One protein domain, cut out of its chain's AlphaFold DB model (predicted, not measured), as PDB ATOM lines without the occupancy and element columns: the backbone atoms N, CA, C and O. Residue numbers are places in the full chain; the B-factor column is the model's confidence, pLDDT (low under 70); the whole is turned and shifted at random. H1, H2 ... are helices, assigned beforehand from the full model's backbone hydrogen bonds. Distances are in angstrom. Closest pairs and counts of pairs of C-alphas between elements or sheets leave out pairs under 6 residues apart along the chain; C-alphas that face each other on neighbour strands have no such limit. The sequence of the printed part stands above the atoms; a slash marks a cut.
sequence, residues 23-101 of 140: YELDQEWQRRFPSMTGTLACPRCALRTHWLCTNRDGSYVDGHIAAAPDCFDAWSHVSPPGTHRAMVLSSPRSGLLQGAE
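What this domain is: This is residues 23 to 101 of the 140 residues of an uncharacterized protein of Streptomyces sp. yr375 (UniProt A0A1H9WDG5). With little regular structure, this is a rod made mostly of loops: H4 and H5 form a corner at one end, a long loop within residues 49 to 73 makes the other, and H1, H2 and H3 lie between. The printed part has 79 residues with five short named helices, H1 to H5 in chain order, and no named strand; the class is all helix, though named elements hold only 29 residues. It is compact, radius of gyration of the C-alphas 13.3 A, spanning 45 by 21 by 21 A.

How they stand to each other: H4, residues 84 to 90, and H5, residues 92 to 97, touch only at the corner by their tight link, with closest C-alphas Val 88 and Gly 95 4.8 A apart; they run opposite ways at a steep tilt of 60 degrees. H3, residues 74 to 77, is apart from both. H3 only just touches H1, residues 27 to 32, with 3 pairs of C-alphas within 8 A, the closest Glu 28 and His 77 at 6.8 A. H2, residues 43 to 48, is close to H3 but not clearly touching. Every O i to N i+4 pair is within hydrogen-bond range in H1, H2, H4 and H5; H3 is too short for one.

Where its parts are: H4 is 10.2 A long from C-alpha 84 at (51.669, 42.619, 84.852). H1 begins at C-alpha 27 (33.823, 47.885, 76.668).

The domain as a whole: The C-alphas farthest apart, Asp 57 and Glu 101, are 45.2 A apart. The link H2 to H3 is long; the printed part has no cut, and no printed residue is under 70 in pLDDT.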
ATOM      1  N   TYR A  23      46.229  40.891  78.790       98.19
ATOM      2  CA  TYR A  23      45.484  41.623  77.775       98.19
ATOM      3  C   TYR A  23      44.447  42.506  78.453       98.19
ATOM      4  O   TYR A  23      43.812  42.067  79.415       98.19
ATOM      5  N   GLU A  24      44.255  43.724  77.967       98.00
ATOM      6  CA  GLU A  24      43.098  44.524  78.338       98.00
ATOM      7  C   GLU A  24      41.960  44.261  77.356       98.00
ATOM      8  O   GLU A  24      42.153  44.209  76.141       98.00
ATOM      9  N   LEU A  25      40.776  44.049  77.918       97.56
ATOM     10  CA  LEU A  25      39.535  43.850  77.193       97.56
ATOM     11  C   LEU A  25      38.714  45.135  77.250       97.56
ATOM     12  O   LEU A  25      38.558  45.709  78.330       97.56
ATOM     13  N   ASP A  26      38.187  45.576  76.116       95.81
ATOM     14  CA  ASP A  26      37.457  46.839  76.050       95.81
ATOM     15  C   ASP A  26      35.991  46.738  76.528       95.81
ATOM     16  O   ASP A  26      35.548  45.766  77.153       95.81
ATOM     17  N   GLN A  27      35.217  47.787  76.250       94.94
ATOM     18  CA  GLN A  27      33.823  47.885  76.668       94.94
ATOM     19  C   GLN A  27      32.899  46.891  75.948       94.94
ATOM     20  O   GLN A  27      31.888  46.497  76.531       94.94
ATOM     21  N   GLU A  28      33.232  46.422  74.741       95.94
ATOM     22  CA  GLU A  28      32.432  45.399  74.054       95.94
ATOM     23  C   GLU A  28      32.518  44.063  74.808       95.94
ATOM     24  O   GLU A  28      31.512  43.365  74.980       95.94
ATOM     25  N   TRP A  29      33.694  43.731  75.350       96.31
ATOM     26  CA  TRP A  29      33.834  42.585  76.250       96.31
ATOM     27  C   TRP A  29      33.004  42.751  77.520       96.31
ATOM     28  O   TRP A  29      32.326  41.809  77.926       96.31
ATOM     29  N   GLN A  30      33.020  43.931  78.144       95.06
ATOM     30  CA  GLN A  30      32.224  44.189  79.350       95.06
ATOM     31  C   GLN A  30      30.720  44.084  79.078       95.06
ATOM     32  O   GLN A  30      29.995  43.491  79.875       95.06
ATOM     33  N   ARG A  31      30.259  44.588  77.927       94.62
ATOM     34  CA  ARG A  31      28.866  44.471  77.481       94.62
ATOM     35  C   ARG A  31      28.440  43.012  77.338       94.62
ATOM     36  O   ARG A  31      27.359  42.637  77.785       94.62
ATOM     37  N   ARG A  32      29.294  42.177  76.736       94.31
ATOM     38  CA  ARG A  32      29.011  40.747  76.512       94.31
ATOM     39  C   ARG A  32      29.189  39.885  77.759       94.31
ATOM     40  O   ARG A  32      28.537  38.850  77.884       94.31
ATOM     41  N   PHE A  33      30.057  40.291  78.680       95.00
ATOM     42  CA  PHE A  33      30.361  39.566  79.912       95.00
ATOM     43  C   PHE A  33      30.227  40.498  81.126       95.00
ATOM     44  O   PHE A  33      31.231  40.835  81.762       95.00
ATOM     45  N   PRO A  34      28.992  40.872  81.511       94.69
ATOM     46  CA  PRO A  34      28.748  41.860  82.565       94.69
ATOM     47  C   PRO A  34      29.228  41.416  83.955       94.69
ATOM     48  O   PRO A  34      29.364  42.234  84.858       94.69
ATOM     49  N   SER A  35      29.517  40.126  84.142       94.50
ATOM     50  CA  SER A  35      30.089  39.586  85.379       94.50
ATOM     51  C   SER A  35      31.610  39.766  85.495       94.50
ATOM     52  O   SER A  35      32.202  39.297  86.470       94.50
ATOM     53  N   MET A  36      32.276  40.357  84.496       96.25
ATOM     54  CA  MET A  36      33.718  40.598  84.544       96.25
ATOM     55  C   MET A  36      34.094  41.540  85.692       96.25
ATOM     56  O   MET A  36      33.435  42.542  85.950       96.25
ATOM     57  N   THR A  37      35.201  41.241  86.369       95.00
ATOM     58  CA  THR A  37      35.781  42.134  87.384       95.00
ATOM     59  C   THR A  37      36.974  42.875  86.790       95.00
ATOM     60  O   THR A  37      38.041  42.284  86.631       95.00
ATOM     61  N   GLY A  38      36.792  44.153  86.450       96.88
ATOM     62  CA  GLY A  38      37.788  44.937  85.712       96.88
ATOM     63  C   GLY A  38      37.928  44.485  84.253       96.88
ATOM     64  O   GLY A  38      37.006  43.895  83.688       96.88
ATOM     65  N   THR A  39      39.078  44.763  83.640       98.25
ATOM     66  CA  THR A  39      39.332  44.539  82.202       98.25
ATOM     67  C   THR A  39      40.552  43.667  81.900       98.25
ATOM     68  O   THR A  39      40.723  43.249  80.760       98.25
ATOM     69  N   LEU A  40      41.386  43.318  82.889       98.56
ATOM     70  CA  LEU A  40      42.646  42.605  82.640       98.56
ATOM     71  C   LEU A  40      42.445  41.082  82.556       98.56
ATOM     72  O   LEU A  40      42.052  40.428  83.528       98.56
ATOM     73  N   ALA A  41      42.742  40.479  81.410       98.44
ATOM     74  CA  ALA A  41      42.485  39.075  81.115       98.44
ATOM     75  C   ALA A  41      43.760  38.250  80.914       98.44
ATOM     76  O   ALA A  41      44.798  38.744  80.478       98.44
ATOM     77  N   CYS A  42      43.659  36.950  81.208       98.25
ATOM     78  CA  CYS A  42      44.703  35.990  80.860       98.25
ATOM     79  C   CYS A  42      44.638  35.619  79.368       98.25
ATOM     80  O   CYS A  42      43.548  35.685  78.780       98.25
ATOM     81  N   PRO A  43      45.735  35.100  78.783       97.38
ATOM     82  CA  PRO A  43      45.780  34.739  77.364       97.38
ATOM     83  C   PRO A  43      44.684  33.742  76.976       97.38
ATOM     84  O   PRO A  43      44.051  33.857  75.933       97.38
ATOM     85  N   ARG A  44      44.381  32.780  77.861       97.06
ATOM     86  CA  ARG A  44      43.325  31.790  77.613       97.06
ATOM     87  C   ARG A  44      41.945  32.432  77.459       97.06
ATOM     88  O   ARG A  44      41.166  31.949  76.649       97.06
ATOM     89  N   CYS A  45      41.614  33.450  78.252       97.12
ATOM     90  CA  CYS A  45      40.291  34.076  78.184       97.12
ATOM     91  C   CYS A  45      40.195  35.074  77.033       97.12
ATOM     92  O   CYS A  45      39.182  35.058  76.340       97.12
ATOM     93  N   ALA A  46      41.237  35.882  76.826       96.69
ATOM     94  CA  ALA A  46      41.272  36.881  75.764       96.69
ATOM     95  C   ALA A  46      41.299  36.228  74.374       96.69
ATOM     96  O   ALA A  46      40.478  36.546  73.525       96.69
ATOM     97  N   LEU A  47      42.182  35.246  74.164       95.94
ATOM     98  CA  LEU A  47      42.469  34.741  72.819       95.94
ATOM     99  C   LEU A  47      41.643  33.517  72.413       95.94
ATOM    100  O   LEU A  47      41.507  33.240  71.229       95.94
ATOM    101  N   ARG A  48      41.087  32.752  73.366       95.75
ATOM    102  CA  ARG A  48      40.266  31.566  73.034       95.75
ATOM    103  C   ARG A  48      38.763  31.809  73.061       95.75
ATOM    104  O   ARG A  48      38.013  30.878  72.783       95.75
ATOM    105  N   THR A  49      38.308  33.001  73.441       94.94
ATOM    106  CA  THR A  49      36.887  33.334  73.299       94.94
ATOM    107  C   THR A  49      36.691  33.997  71.946       94.94
ATOM    108  O   THR A  49      37.439  34.905  71.608       94.94
ATOM    109  N   HIS A  50      35.703  33.531  71.187       92.62
ATOM    110  CA  HIS A  50      35.417  34.020  69.846       92.62
ATOM    111  C   HIS A  50      33.930  34.341  69.709       92.62
ATOM    112  O   HIS A  50      33.075  33.594  70.190       92.62
ATOM    113  N   TRP A  51      33.643  35.443  69.034       93.88
ATOM    114  CA  TRP A  51      32.334  35.829  68.526       93.88
ATOM    115  C   TRP A  51      32.542  36.809  67.380       93.88
ATOM    116  O   TRP A  51      33.601  37.423  67.273       93.88
ATOM    117  N   LEU A  52      31.499  36.989  66.579       93.81
ATOM    118  CA  LEU A  52      31.467  37.998  65.531       93.81
ATOM    119  C   LEU A  52      30.782  39.270  66.029       93.81
ATOM    120  O   LEU A  52      29.890  39.234  66.894       93.81
ATOM    121  N   CYS A  53      31.217  40.396  65.474       93.44
ATOM    122  CA  CYS A  53      30.600  41.697  65.707       93.44
ATOM    123  C   CYS A  53      29.398  41.941  64.788       93.44
ATOM    124  O   CYS A  53      28.646  42.881  65.021       93.44
ATOM    125  N   THR A  54      29.169  41.069  63.803       93.31
ATOM    126  CA  THR A  54      28.111  41.201  62.802       93.31
ATOM    127  C   THR A  54      27.111  40.041  62.807       93.31
ATOM    128  O   THR A  54      27.401  38.922  63.241       93.31
ATOM    129  N   ASN A  55      25.907  40.329  62.316       92.31
ATOM    130  CA  ASN A  55      24.872  39.370  61.953       92.31
ATOM    131  C   ASN A  55      25.179  38.730  60.587       92.31
ATOM    132  O   ASN A  55      26.097  39.129  59.872       92.31
ATOM    133  N   ARG A  56      24.371  37.737  60.183       92.56
ATOM    134  CA  ARG A  56      24.539  37.032  58.893       92.56
ATOM    135  C   ARG A  56      24.406  37.932  57.663       92.56
ATOM    136  O   ARG A  56      24.941  37.588  56.617       92.56
ATOM    137  N   ASP A  57      23.683  39.037  57.783       93.38
ATOM    138  CA  ASP A  57      23.486  40.026  56.719       93.38
ATOM    139  C   ASP A  57      24.606  41.082  56.657       93.38
ATOM    140  O   ASP A  57      24.560  41.979  55.821       93.38
ATOM    141  N   GLY A  58      25.616  40.979  57.529       90.06
ATOM    142  CA  GLY A  58      26.740  41.910  57.606       90.06
ATOM    143  C   GLY A  58      26.482  43.154  58.460       90.06
ATOM    144  O   GLY A  58      27.418  43.915  58.695       90.06
ATOM    145  N   SER A  59      25.264  43.355  58.973       91.50
ATOM    146  CA  SER A  59      24.989  44.428  59.936       91.50
ATOM    147  C   SER A  59      25.690  44.159  61.268       91.50
ATOM    148  O   SER A  59      25.860  43.004  61.656       91.50
ATOM    149  N   TYR A  60      26.086  45.202  62.001       92.50
ATOM    150  CA  TYR A  60      26.591  45.025  63.364       92.50
ATOM    151  C   TYR A  60      25.508  44.454  64.286       92.50
ATOM    152  O   TYR A  60      24.325  44.770  64.152       92.50
ATOM    153  N   VAL A  61      25.915  43.615  65.241       91.88
ATOM    154  CA  VAL A  61      25.007  43.138  66.288       91.88
ATOM    155  C   VAL A  61      24.508  44.310  67.130       91.88
ATOM    156  O   VAL A  61      25.205  45.310  67.305       91.88
ATOM    157  N   ASP A  62      23.316  44.168  67.703       92.19
ATOM    158  CA  ASP A  62      22.733  45.229  68.517       92.19
ATOM    159  C   ASP A  62      23.627  45.606  69.716       92.19
ATOM    160  O   ASP A  62      24.237  44.751  70.382       92.19
ATOM    161  N   GLY A  63      23.722  46.915  69.957       90.94
ATOM    162  CA  GLY A  63      24.573  47.522  70.977       90.94
ATOM    163  C   GLY A  63      26.081  47.362  70.757       90.94
ATOM    164  O   GLY A  63      26.826  47.535  71.718       90.94
ATOM    165  N   HIS A  64      26.538  46.994  69.553       92.94
ATOM    166  CA  HIS A  64      27.966  46.891  69.242       92.94
ATOM    167  C   HIS A  64      28.708  48.204  69.535       92.94
ATOM    168  O   HIS A  64      28.324  49.273  69.058       92.94
ATOM    169  N   ILE A  65      29.798  48.105  70.296       92.81
ATOM    170  CA  ILE A  65      30.719  49.214  70.551       92.81
ATOM    171  C   ILE A  65      31.906  49.041  69.611       92.81
ATOM    172  O   ILE A  65      32.645  48.082  69.771       92.81
ATOM    173  N   ALA A  66      32.102  49.938  68.646       87.75
ATOM    174  CA  ALA A  66      33.170  49.796  67.658       87.75
ATOM    175  C   ALA A  66      34.566  50.028  68.266       87.75
ATOM    176  O   ALA A  66      34.813  51.065  68.880       87.75
ATOM    177  N   ALA A  67      35.496  49.092  68.036       83.62
ATOM    178  CA  ALA A  67      36.923  49.291  68.329       83.62
ATOM    179  C   ALA A  67      37.664  49.999  67.181       83.62
ATOM    180  O   ALA A  67      38.629  50.726  67.409       83.62
ATOM    181  N   ALA A  68      37.199  49.792  65.946       79.62
ATOM    182  CA  ALA A  68      37.707  50.383  64.713       79.62
ATOM    183  C   ALA A  68      36.620  50.296  63.615       79.62
ATOM    184  O   ALA A  68      35.674  49.517  63.777       79.62
ATOM    185  N   PRO A  69      36.732  51.056  62.505       74.44
ATOM    186  CA  PRO A  69      35.780  51.008  61.385       74.44
ATOM    187  C   PRO A  69      35.609  49.621  60.741       74.44
ATOM    188  O   PRO A  69      34.618  49.371  60.065       74.44
ATOM    189  N   ASP A  70      36.571  48.728  60.950       78.81
ATOM    190  CA  ASP A  70      36.680  47.375  60.411       78.81
ATOM    191  C   ASP A  70      36.736  46.327  61.535       78.81
ATOM    192  O   ASP A  70      37.435  45.320  61.466       78.81
ATOM    193  N   CYS A  71      35.999  46.560  62.619       82.44
ATOM    194  CA  CYS A  71      35.878  45.586  63.691       82.44
ATOM    195  C   CYS A  71      35.096  44.339  63.231       82.44
ATOM    196  O   CYS A  71      33.896  44.421  62.958       82.44
ATOM    197  N   PHE A  72      35.758  43.180  63.177       83.44
ATOM    198  CA  PHE A  72      35.150  41.936  62.686       83.44
ATOM    199  C   PHE A  72      34.764  40.965  63.808       83.44
ATOM    200  O   PHE A  72      33.755  40.259  63.697       83.44
ATOM    201  N   ASP A  73      35.532  40.924  64.899       93.00
ATOM    202  CA  ASP A  73      35.385  39.879  65.910       93.00
ATOM    203  C   ASP A  73      35.877  40.274  67.314       93.00
ATOM    204  O   ASP A  73      36.272  41.407  67.598       93.00
ATOM    205  N   ALA A  74      35.841  39.292  68.217       93.62
ATOM    206  CA  ALA A  74      36.319  39.395  69.591       93.62
ATOM    207  C   ALA A  74      37.757  39.916  69.734       93.62
ATOM    208  O   ALA A  74      38.062  40.574  70.729       93.62
ATOM    209  N   TRP A  75      38.653  39.596  68.797       94.31
ATOM    210  CA  TRP A  75      40.072  39.945  68.873       94.31
ATOM    211  C   TRP A  75      40.330  41.392  68.470       94.31
ATOM    212  O   TRP A  75      41.263  41.996  68.994       94.31
ATOM    213  N   SER A  76      39.459  41.983  67.644       94.50
ATOM    214  CA  SER A  76      39.452  43.431  67.397       94.50
ATOM    215  C   SER A  76      39.225  44.260  68.676       94.50
ATOM    216  O   SER A  76      39.530  45.445  68.689       94.50
ATOM    217  N   HIS A  77      38.720  43.638  69.747       95.56
ATOM    218  CA  HIS A  77      38.394  44.257  71.038       95.56
ATOM    219  C   HIS A  77      39.414  43.962  72.153       95.56
ATOM    220  O   HIS A  77      39.100  44.034  73.347       95.56
ATOM    221  N   VAL A  78      40.632  43.559  71.780       95.44
ATOM    222  CA  VAL A  78      41.703  43.195  72.715       95.44
ATOM    223  C   VAL A  78      42.915  44.096  72.486       95.44
ATOM    224  O   VAL A  78      43.377  44.258  71.359       95.44
ATOM    225  N   SER A  79      43.464  44.665  73.561       94.31
ATOM    226  CA  SER A  79      44.698  45.453  73.482       94.31
ATOM    227  C   SER A  79      45.905  44.587  73.086       94.31
ATOM    228  O   SER A  79      45.910  43.373  73.321       94.31
ATOM    229  N   PRO A  80      47.009  45.196  72.618       95.38
ATOM    230  CA  PRO A  80      48.303  44.519  72.605       95.38
ATOM    231  C   PRO A  80      48.655  43.934  73.990       95.38
ATOM    232  O   PRO A  80      48.256  44.509  75.013       95.38
ATOM    233  N   PRO A  81      49.391  42.806  74.044       97.06
ATOM    234  CA  PRO A  81      49.795  42.192  75.303       97.06
ATOM    235  C   PRO A  81      50.775  43.075  76.077       97.06
ATOM    236  O   PRO A  81      51.583  43.802  75.496       97.06
ATOM    237  N   GLY A  82      50.769  42.942  77.401       97.56
ATOM    238  CA  GLY A  82      51.746  43.596  78.260       97.56
ATOM    239  C   GLY A  82      52.070  42.820  79.529       97.56
ATOM    240  O   GLY A  82      51.364  41.900  79.948       97.56
ATOM    241  N   THR A  83      53.153  43.234  80.187       97.00
ATOM    242  CA  THR A  83      53.536  42.681  81.493       97.00
ATOM    243  C   THR A  83      52.524  43.060  82.575       97.00
ATOM    244  O   THR A  83      51.825  44.068  82.469       97.00
ATOM    245  N   HIS A  84      52.523  42.322  83.691       96.94
ATOM    246  CA  HIS A  84      51.669  42.619  84.852       96.94
ATOM    247  C   HIS A  84      51.760  44.074  85.309       96.94
ATOM    248  O   HIS A  84      50.744  44.710  85.570       96.94
ATOM    249  N   ARG A  85      52.979  44.617  85.400       96.00
ATOM    250  CA  ARG A  85      53.186  46.004  85.828       96.00
ATOM    251  C   ARG A  85      52.704  46.990  84.777       96.00
ATOM    252  O   ARG A  85      52.012  47.930  85.137       96.00
ATOM    253  N   ALA A  86      53.052  46.768  83.510       96.19
ATOM    254  CA  ALA A  86      52.649  47.661  82.428       96.19
ATOM    255  C   ALA A  86      51.121  47.779  82.359       96.19
ATOM    256  O   ALA A  86      50.596  48.883  82.446       96.19
ATOM    257  N   MET A  87      50.413  46.647  82.340       97.69
ATOM    258  CA  MET A  87      48.954  46.644  82.216       97.69
ATOM    259  C   MET A  87      48.248  47.244  83.432       97.69
ATOM    260  O   MET A  87      47.265  47.960  83.289       97.69
ATOM    261  N   VAL A  88      48.765  47.023  84.642       96.94
ATOM    262  CA  VAL A  88      48.209  47.653  85.848       96.94
ATOM    263  C   VAL A  88      48.404  49.167  85.855       96.94
ATOM    264  O   VAL A  88      47.539  49.881  86.347       96.94
ATOM    265  N   LEU A  89      49.528  49.664  85.341       96.25
ATOM    266  CA  LEU A  89      49.789  51.103  85.282       96.25
ATOM    267  C   LEU A  89      48.994  51.792  84.167       96.25
ATOM    268  O   LEU A  89      48.594  52.939  84.349       96.25
ATOM    269  N   SER A  90      48.740  51.098  83.054       96.25
ATOM    270  CA  SER A  90      47.857  51.579  81.984       96.25
ATOM    271  C   SER A  90      46.381  51.561  82.397       96.25
ATOM    272  O   SER A  90      45.639  52.470  82.036       96.25
ATOM    273  N   SER A  91      45.978  50.586  83.219       97.00
ATOM    274  CA  SER A  91      44.576  50.369  83.614       97.00
ATOM    275  C   SER A  91      44.430  50.266  85.139       97.00
ATOM    276  O   SER A  91      44.026  49.222  85.672       97.00
ATOM    277  N   PRO A  92      44.740  51.340  85.891       97.50
ATOM    278  CA  PRO A  92      44.865  51.289  87.348       97.50
ATOM    279  C   PRO A  92      43.567  50.901  88.055       97.50
ATOM    280  O   PRO A  92      43.606  50.160  89.034       97.50
ATOM    281  N   ARG A  93      42.405  51.315  87.537       97.19
ATOM    282  CA  ARG A  93      41.106  50.933  88.111       97.19
ATOM    283  C   ARG A  93      40.870  49.423  88.035       97.19
ATOM    284  O   ARG A  93      40.465  48.813  89.023       97.19
ATOM    285  N   SER A  94      41.183  48.810  86.897       97.81
ATOM    286  CA  SER A  94      41.142  47.355  86.738       97.81
ATOM    287  C   SER A  94      42.183  46.670  87.621       97.81
ATOM    288  O   SER A  94      41.875  45.675  88.271       97.81
ATOM    289  N   GLY A  95      43.379  47.250  87.747       97.69
ATOM    290  CA  GLY A  95      44.392  46.796  88.700       97.69
ATOM    291  C   GLY A  95      43.875  46.735  90.143       97.69
ATOM    292  O   GLY A  95      44.039  45.704  90.796       97.69
ATOM    293  N   LEU A  96      43.206  47.788  90.629       97.69
ATOM    294  CA  LEU A  96      42.607  47.830  91.973       97.69
ATOM    295  C   LEU A  96      41.591  46.700  92.172       97.69
ATOM    296  O   LEU A  96      41.693  45.938  93.130       97.69
ATOM    297  N   LEU A  97      40.672  46.528  91.218       97.06
ATOM    298  CA  LEU A  97      39.643  45.482  91.261       97.06
ATOM    299  C   LEU A  97      40.220  44.059  91.208       97.06
ATOM    300  O   LEU A  97      39.588  43.112  91.674       97.06
ATOM    301  N   GLN A  98      41.409  43.894  90.629       98.00
ATOM    302  CA  GLN A  98      41.958  42.584  90.281       98.00
ATOM    303  C   GLN A  98      43.170  42.166  91.123       98.00
ATOM    304  O   GLN A  98      43.816  41.166  90.799       98.00
ATOM    305  N   GLY A  99      43.442  42.874  92.227       96.88
ATOM    306  CA  GLY A  99      44.423  42.470  93.245       96.88
ATOM    307  C   GLY A  99      45.757  43.223  93.219       96.88
ATOM    308  O   GLY A  99      46.709  42.802  93.875       96.88
ATOM    309  N   ALA A 100      45.850  44.334  92.484       97.50
ATOM    310  CA  ALA A 100      47.070  45.138  92.361       97.50
ATOM    311  C   ALA A 100      47.168  46.303  93.361       97.50
ATOM    312  O   ALA A 100      48.093  47.109  93.265       97.50
ATOM    313  N   GLU A 101      46.232  46.419  94.304       96.81
ATOM    314  CA  GLU A 101      46.092  47.593  95.170       96.81
ATOM    315  C   GLU A 101      47.388  47.974  95.895       96.81
ATOM    316  O   GLU A 101      47.855  49.107  95.772       96.81
TER     317      GLU A 101